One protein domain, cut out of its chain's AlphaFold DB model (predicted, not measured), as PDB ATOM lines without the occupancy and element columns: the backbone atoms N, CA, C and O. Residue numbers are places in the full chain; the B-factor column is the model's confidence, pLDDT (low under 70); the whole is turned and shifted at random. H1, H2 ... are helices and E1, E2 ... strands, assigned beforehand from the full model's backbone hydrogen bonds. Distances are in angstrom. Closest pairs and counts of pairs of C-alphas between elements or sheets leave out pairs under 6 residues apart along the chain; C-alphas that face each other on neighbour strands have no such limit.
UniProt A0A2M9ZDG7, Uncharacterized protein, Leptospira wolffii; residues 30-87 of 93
ATOM      1  N   ASP A  30     -25.567   8.040  15.628       69.19
ATOM      2  CA  ASP A  30     -26.304   8.518  14.451       69.19
ATOM      3  C   ASP A  30     -25.927   7.735  13.196       69.19
ATOM      4  O   ASP A  30     -25.041   8.102  12.421       69.19
ATOM      5  N   ILE A  31     -26.638   6.631  12.969       71.19
ATOM      6  CA  ILE A  31     -26.497   5.822  11.752       71.19
ATOM      7  C   ILE A  31     -26.725   6.703  10.510       71.19
ATOM      8  O   ILE A  31     -26.020   6.575   9.512       71.19
ATOM      9  N   GLU A  32     -27.660   7.652  10.594       74.94
ATOM     10  CA  GLU A  32     -27.926   8.658   9.560       74.94
ATOM     11  C   GLU A  32     -26.703   9.523   9.243       74.94
ATOM     12  O   GLU A  32     -26.382   9.716   8.067       74.94
ATOM     13  N   ALA A  33     -25.969   9.972  10.267       78.62
ATOM     14  CA  ALA A  33     -24.745  10.744  10.087       78.62
ATOM     15  C   ALA A  33     -23.646   9.904   9.423       78.62
ATOM     16  O   ALA A  33     -23.036  10.359   8.458       78.62
ATOM     17  N   ALA A  34     -23.458   8.653   9.851       76.88
ATOM     18  CA  ALA A  34     -22.468   7.759   9.252       76.88
ATOM     19  C   ALA A  34     -22.762   7.444   7.770       76.88
ATOM     20  O   ALA A  34     -21.847   7.298   6.960       76.88
ATOM     21  N   ILE A  35     -24.035   7.354   7.377       79.38
ATOM     22  CA  ILE A  35     -24.424   7.176   5.967       79.38
ATOM     23  C   ILE A  35     -24.199   8.444   5.182       79.38
ATOM     24  O   ILE A  35     -23.710   8.379   4.057       79.38
ATOM     25  N   GLN A  36     -24.595   9.586   5.743       85.31
ATOM     26  CA  GLN A  36     -24.366  10.865   5.100       85.31
ATOM     27  C   GLN A  36     -22.867  11.054   4.867       85.31
ATOM     28  O   GLN A  36     -22.476  11.428   3.768       85.31
ATOM     29  N   GLU A  37     -22.029  10.697   5.838       84.56
ATOM     30  CA  GLU A  37     -20.577  10.696   5.701       84.56
ATOM     31  C   GLU A  37     -20.106   9.717   4.616       84.56
ATOM     32  O   GLU A  37     -19.327  10.088   3.739       84.56
ATOM     33  N   ALA A  38     -20.634   8.490   4.585       83.75
ATOM     34  CA  ALA A  38     -20.304   7.522   3.543       83.75
ATOM     35  C   ALA A  38     -20.699   8.008   2.133       83.75
ATOM     36  O   ALA A  38     -19.942   7.825   1.180       83.75
ATOM     37  N   CYS A  39     -21.850   8.671   1.991       87.25
ATOM     38  CA  CYS A  39     -22.268   9.312   0.748       87.25
ATOM     39  C   CYS A  39     -21.391  10.528   0.410       87.25
ATOM     40  O   CYS A  39     -21.075  10.736  -0.761       87.25
ATOM     41  N   ASN A  40     -20.958  11.306   1.407       90.44
ATOM     42  CA  ASN A  40     -20.076  12.457   1.215       90.44
ATOM     43  C   ASN A  40     -18.705  12.046   0.678       90.44
ATOM     44  O   ASN A  40     -18.175  12.754  -0.169       90.44
ATOM     45  N   ARG A  41     -18.191  10.856   1.018       89.00
ATOM     46  CA  ARG A  41     -16.942  10.327   0.426       89.00
ATOM     47  C   ARG A  41     -16.964  10.287  -1.103       89.00
ATOM     48  O   ARG A  41     -15.922  10.422  -1.736       89.00
ATOM     49  N   LEU A  42     -18.136  10.114  -1.715       88.56
ATOM     50  CA  LEU A  42     -18.296  10.155  -3.172       88.56
ATOM     51  C   LEU A  42     -18.162  11.583  -3.737       88.56
ATOM     52  O   LEU A  42     -17.736  11.768  -4.877       88.56
ATOM     53  N   VAL A  43     -18.522  12.592  -2.942       91.69
ATOM     54  CA  VAL A  43     -18.340  14.015  -3.258       91.69
ATOM     55  C   VAL A  43     -16.889  14.423  -3.019       91.69
ATOM     56  O   VAL A  43     -16.269  15.000  -3.912       91.69
ATOM     57  N   ASP A  44     -16.328  14.046  -1.870       90.56
ATOM     58  CA  ASP A  44     -14.948  14.341  -1.469       90.56
ATOM     59  C   ASP A  44     -13.935  13.670  -2.403       90.56
ATOM     60  O   ASP A  44     -12.942  14.275  -2.798       90.56
ATOM     61  N   GLY A  45     -14.233  12.446  -2.856       87.31
ATOM     62  CA  GLY A  45     -13.482  11.745  -3.901       87.31
ATOM     63  C   GLY A  45     -13.655  12.344  -5.301       87.31
ATOM     64  O   GLY A  45     -13.086  11.845  -6.269       87.31
ATOM     65  N   GLY A  46     -14.454  13.403  -5.440       87.88
ATOM     66  CA  GLY A  46     -14.608  14.157  -6.673       87.88
ATOM     67  C   GLY A  46     -15.475  13.492  -7.744       87.88
ATOM     68  O   GLY A  46     -15.537  14.031  -8.852       87.88
ATOM     69  N   LEU A  47     -16.171  12.393  -7.445       87.38
ATOM     70  CA  LEU A  47     -17.011  11.682  -8.416       87.38
ATOM     71  C   LEU A  47     -18.316  12.427  -8.713       87.38
ATOM     72  O   LEU A  47     -18.757  12.489  -9.858       87.38
ATOM     73  N   TYR A  48     -18.917  13.026  -7.684       92.56
ATOM     74  CA  TYR A  48     -20.214  13.696  -7.776       92.56
ATOM     75  C   TYR A  48     -20.153  15.114  -7.215       92.56
ATOM     76  O   TYR A  48     -19.231  15.478  -6.488       92.56
ATOM     77  N   LYS A  49     -21.123  15.946  -7.594       92.06
ATOM     78  CA  LYS A  49     -21.255  17.330  -7.119       92.06
ATOM     79  C   LYS A  49     -21.867  17.391  -5.723       92.06
ATOM     80  O   LYS A  49     -21.481  18.217  -4.908       92.06
ATOM     81  N   SER A  50     -22.841  16.527  -5.470       92.88
ATOM     82  CA  SER A  50     -23.467  16.349  -4.164       92.88
ATOM     83  C   SER A  50     -23.992  14.924  -4.052       92.88
ATOM     84  O   SER A  50     -24.328  14.308  -5.066       92.88
ATOM     85  N   CYS A  51     -24.065  14.400  -2.833       91.94
ATOM     86  CA  CYS A  51     -24.642  13.098  -2.536       91.94
ATOM     87  C   CYS A  51     -25.395  13.162  -1.211       91.94
ATOM     88  O   CYS A  51     -24.981  13.840  -0.272       91.94
ATOM     89  N   LYS A  52     -26.504  12.433  -1.129       91.19
ATOM     90  CA  LYS A  52     -27.280  12.261   0.100       91.19
ATOM     91  C   LYS A  52     -27.831  10.841   0.188       91.19
ATOM     92  O   LYS A  52     -27.930  10.188  -0.852       91.19
ATOM     93  N   PRO A  53     -28.228  10.355   1.371       87.44
ATOM     94  CA  PRO A  53     -28.945   9.095   1.499       87.44
ATOM     95  C   PRO A  53     -30.154   9.047   0.553       87.44
ATOM     96  O   PRO A  53     -30.891  10.027   0.404       87.44
ATOM     97  N   ALA A  54     -30.342   7.919  -0.132       87.06
ATOM     98  CA  ALA A  54     -31.475   7.738  -1.027       87.06
ATOM     99  C   ALA A  54     -32.791   7.699  -0.222       87.06
ATOM    100  O   ALA A  54     -32.852   7.046   0.824       87.06
ATOM    101  N   PRO A  55     -33.863   8.353  -0.700       79.06
ATOM    102  CA  PRO A  55     -35.152   8.331  -0.014       79.06
ATOM    103  C   PRO A  55     -35.698   6.898   0.077       79.06
ATOM    104  O   PRO A  55     -35.637   6.138  -0.889       79.06
ATOM    105  N   GLY A  56     -36.227   6.524   1.245       71.06
ATOM    106  CA  GLY A  56     -36.781   5.186   1.495       71.06
ATOM    107  C   GLY A  56     -35.742   4.091   1.770       71.06
ATOM    108  O   GLY A  56     -36.112   2.928   1.931       71.06
ATOM    109  N   PHE A  57     -34.451   4.427   1.847       69.50
ATOM    110  CA  PHE A  57     -33.429   3.492   2.304       69.50
ATOM    111  C   PHE A  57     -33.487   3.347   3.834       69.50
ATOM    112  O   PHE A  57     -33.123   4.266   4.562       69.50
ATOM    113  N   SER A  58     -33.968   2.196   4.322       61.69
ATOM    114  CA  SER A  58     -34.038   1.883   5.756       61.69
ATOM    115  C   SER A  58     -32.843   1.048   6.210       61.69
ATOM    116  O   SER A  58     -32.527   0.003   5.640       61.69
ATOM    117  N   LEU A  59     -32.199   1.505   7.279       60.38
ATOM    118  CA  LEU A  59     -30.961   0.942   7.827       60.38
ATOM    119  C   LEU A  59     -31.167  -0.281   8.700       60.38
ATOM    120  O   LEU A  59     -30.232  -1.067   8.885       60.38
ATOM    121  N   GLY A  60     -32.396  -0.460   9.189       57.38
ATOM    122  CA  GLY A  60     -32.780  -1.583  10.039       57.38
ATOM    123  C   GLY A  60     -32.596  -2.946   9.370       57.38
ATOM    124  O   GLY A  60     -32.598  -3.955  10.060       57.38
ATOM    125  N   GLN A  61     -32.396  -2.993   8.048       54.22
ATOM    126  CA  GLN A  61     -32.221  -4.245   7.307       54.22
ATOM    127  C   GLN A  61     -30.776  -4.584   6.931       54.22
ATOM    128  O   GLN A  61     -30.552  -5.609   6.292       54.22
ATOM    129  N   GLY A  62     -29.777  -3.771   7.294       52.50
ATOM    130  CA  GLY A  62     -28.432  -4.087   6.816       52.50
ATOM    131  C   GLY A  62     -27.255  -3.333   7.392       52.50
ATOM    132  O   GLY A  62     -26.157  -3.825   7.186       52.50
ATOM    133  N   TYR A  63     -27.425  -2.216   8.112       58.28
ATOM    134  CA  TYR A  63     -26.277  -1.431   8.598       58.28
ATOM    135  C   TYR A  63     -25.346  -2.224   9.529       58.28
ATOM    136  O   TYR A  63     -24.129  -2.089   9.461       58.28
ATOM    137  N   TYR A  64     -25.919  -3.109  10.347       59.69
ATOM    138  CA  TYR A  64     -25.167  -3.981  11.256       59.69
ATOM    139  C   TYR A  64     -24.566  -5.220  10.579       59.69
ATOM    140  O   TYR A  64     -23.867  -5.998  11.221       59.69
ATOM    141  N   SER A  65     -24.836  -5.434   9.290       59.53
ATOM    142  CA  SER A  65     -24.211  -6.510   8.528       59.53
ATOM    143  C   SER A  65     -22.880  -6.023   7.965       59.53
ATOM    144  O   SER A  65     -22.800  -4.929   7.412       59.53
ATOM    145  N   GLN A  66     -21.845  -6.866   8.000       59.41
ATOM    146  CA  GLN A  66     -20.550  -6.601   7.343       59.41
ATOM    147  C   GLN A  66     -20.672  -6.381   5.818       59.41
ATOM    148  O   GLN A  66     -19.700  -6.062   5.141       59.41
ATOM    149  N   SER A  67     -21.868  -6.589   5.262       63.31
ATOM    150  CA  SER A  67     -22.234  -6.345   3.867       63.31
ATOM    151  C   SER A  67     -23.310  -5.261   3.720       63.31
ATOM    152  O   SER A  67     -24.109  -5.313   2.783       63.31
ATOM    153  N   ALA A  68     -23.371  -4.301   4.647       70.62
ATOM    154  CA  ALA A  68     -24.320  -3.197   4.597       70.62
ATOM    155  C   ALA A  68     -24.190  -2.437   3.273       70.62
ATOM    156  O   ALA A  68     -23.171  -1.801   3.001       70.62
ATOM    157  N   LYS A  69     -25.234  -2.493   2.444       78.31
ATOM    158  CA  LYS A  69     -25.303  -1.754   1.184       78.31
ATOM    159  C   LYS A  69     -26.077  -0.471   1.401       78.31
ATOM    160  O   LYS A  69     -27.296  -0.522   1.502       78.31
ATOM    161  N   ILE A  70     -25.388   0.658   1.441       80.00
ATOM    162  CA  ILE A  70     -25.987   1.988   1.480       80.00
ATOM    163  C   ILE A  70     -26.361   2.423   0.072       80.00
ATOM    164  O   ILE A  70     -25.576   2.268  -0.859       80.00
ATOM    165  N   LYS A  71     -27.537   3.034  -0.073       87.00
ATOM    166  CA  LYS A  71     -27.924   3.734  -1.298       87.00
ATOM    167  C   LYS A  71     -27.795   5.241  -1.099       87.00
ATOM    168  O   LYS A  71     -28.448   5.803  -0.225       87.00
ATOM    169  N   CYS A  72     -27.001   5.885  -1.943       88.94
ATOM    170  CA  CYS A  72     -26.841   7.331  -2.017       88.94
ATOM    171  C   CYS A  72     -27.464   7.841  -3.314       88.94
ATOM    172  O   CYS A  72     -27.204   7.307  -4.388       88.94
ATOM    173  N   GLN A  73     -28.269   8.890  -3.234       93.06
ATOM    174  CA  GLN A  73     -28.669   9.665  -4.394       93.06
ATOM    175  C   GLN A  73     -27.648  10.781  -4.619       93.06
ATOM    176  O   GLN A  73     -27.505  11.670  -3.777       93.06
ATOM    177  N   CYS A  74     -26.966  10.743  -5.757       93.38
ATOM    178  CA  CYS A  74     -25.908  11.678  -6.116       93.38
ATOM    179  C   CYS A  74     -26.261  12.489  -7.362       93.38
ATOM    180  O   CYS A  74     -26.976  12.009  -8.239       93.38
ATOM    181  N   GLU A  75     -25.740  13.710  -7.442       95.06
ATOM    182  CA  GLU A  75     -25.835  14.589  -8.607       95.06
ATOM    183  C   GLU A  75     -24.515  14.576  -9.386       95.06
ATOM    184  O   GLU A  75     -23.445  14.852  -8.837       95.06
ATOM    185  N   ASN A  76     -24.588  14.251 -10.674       90.69
ATOM    186  CA  ASN A  76     -23.441  14.241 -11.572       90.69
ATOM    187  C   ASN A  76     -22.906  15.652 -11.825       90.69
ATOM    188  O   ASN A  76     -23.660  16.606 -12.009       90.69
ATOM    189  N   LYS A  77     -21.579  15.765 -11.925       87.94
ATOM    190  CA  LYS A  77     -20.911  17.040 -12.225       87.94
ATOM    191  C   LYS A  77     -21.151  17.522 -13.658       87.94
ATOM    192  O   LYS A  77     -21.153  18.723 -13.893       87.94
ATOM    193  N   SER A  78     -21.328  16.593 -14.601       87.56
ATOM    194  CA  SER A  78     -21.392  16.913 -16.032       87.56
ATOM    195  C   SER A  78     -22.759  17.416 -16.491       87.56
ATOM    196  O   SER A  78     -22.825  18.257 -17.380       87.56
ATOM    197  N   ASP A  79     -23.842  16.870 -15.942       90.50
ATOM    198  CA  ASP A  79     -25.199  17.061 -16.469       90.50
ATOM    199  C   ASP A  79     -26.223  17.431 -15.382       90.50
ATOM    200  O   ASP A  79     -27.394  17.648 -15.686       90.50
ATOM    201  N   ASN A  80     -25.795  17.536 -14.116       90.19
ATOM    202  CA  ASN A  80     -26.670  17.678 -12.944       90.19
ATOM    203  C   ASN A  80     -27.750  16.575 -12.854       90.19
ATOM    204  O   ASN A  80     -28.769  16.728 -12.176       90.19
ATOM    205  N   GLY A  81     -27.537  15.446 -13.531       91.75
ATOM    206  CA  GLY A  81     -28.391  14.275 -13.489       91.75
ATOM    207  C   GLY A  81     -28.289  13.583 -12.137       91.75
ATOM    208  O   GLY A  81     -27.215  13.492 -11.537       91.75
ATOM    209  N   LYS A  82     -29.421  13.082 -11.642       92.44
ATOM    210  CA  LYS A  82     -29.489  12.350 -10.374       92.44
ATOM    211  C   LYS A  82     -29.332  10.860 -10.635       92.44
ATOM    212  O   LYS A  82     -30.037  10.307 -11.473       92.44
ATOM    213  N   THR A  83     -28.452  10.207  -9.886       91.56
ATOM    214  CA  THR A  83     -28.228   8.760  -9.958       91.56
ATOM    215  C   THR A  83     -28.247   8.127  -8.571       91.56
ATOM    216  O   THR A  83     -27.968   8.795  -7.574       91.56
ATOM    217  N   ILE A  84     -28.593   6.841  -8.500       91.19
ATOM    218  CA  ILE A  84     -28.521   6.053  -7.270       91.19
ATOM    219  C   ILE A  84     -27.232   5.241  -7.289       91.19
ATOM    220  O   ILE A  84     -27.068   4.322  -8.088       91.19
ATOM    221  N   VAL A  85     -26.335   5.566  -6.370       88.38
ATOM    222  CA  VAL A  85     -25.081   4.859  -6.138       88.38
ATOM    223  C   VAL A  85     -25.275   3.927  -4.955       88.38
ATOM    224  O   VAL A  85     -25.797   4.331  -3.918       88.38
ATOM    225  N   THR A  86     -24.868   2.669  -5.102       87.00
ATOM    226  CA  THR A  86     -24.848   1.723  -3.982       87.00
ATOM    227  C   THR A  86     -23.412   1.545  -3.513       87.00
ATOM    228  O   THR A  86     -22.566   1.145  -4.308       87.00
ATOM    229  N   ILE A  87     -23.144   1.828  -2.241       81.81
ATOM    230  CA  ILE A  87     -21.835   1.649  -1.605       81.81
ATOM    231  C   ILE A  87     -21.934   0.578  -0.522       81.81
ATOM    232  O   ILE A  87     -22.951   0.466   0.159       81.81
TER     233      ILE A  87
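AT A GLANCE: This is residues 30 to 87 of the 93 residues of an uncharacterized protein of Leptospira wolffii (UniProt A0A2M9ZDG7). A single helix, H1, packs on one face of a strongly twisted sheet of three antiparallel strands, a two-layer slab with the opposite face bare of named helices. A long loop, residues 54 to 67, lies between E1 and E2. The 58 printed residues hold H1, E1, E2 and E3 in chain order, of mixed class, with sheet order E1 - E2 - E3. The whole is compact, radius of gyration of the C-alphas 11.3 A, yet elongated, spanning 34 by 20 by 18 A.

HOW THE PARTS SIT: Start at H1, residues 31 to 44, where 8 of 10 O i to N i+4 pairs are within hydrogen-bond range. It is on the sheet of E1, residues 48 to 53, E2, residues 68 to 76, and E3, residues 82 to 87, at a height over the sheet of 7.2 A. It lies over E1 and E2 and runs slantwise to the strands, at 41 degrees to E2 on the local plane. Look at Cys 39 and Cys 51, the closest C-alphas of H1 and E1, 5.5 A apart. The three strands form a meander, each the antiparallel neighbour of the one before. In the hairpin E1 and E2, find N 49 and O 75 at 2.9 A; in the hairpin E2 and E3, N 72 and O 85 at 2.8 A.

IN THESE COORDINATES: Find C-alpha 31 at (-26.497, 5.822, 11.752); from there H1 runs 19.5 A to C-alpha 44. E1 covers 13.5 A, E2 23.8 A, and E3 15.8 A, ending at C-alpha 87 at (-21.835, 1.649, -1.605).

THE WHOLE: The farthest C-alphas, Tyr 64 and Asp 79, are 34.8 A apart. The printed part has no cut, and E1 to E2 is the long link. Confidence is under 70 at residue 30 and residues 57 to 67.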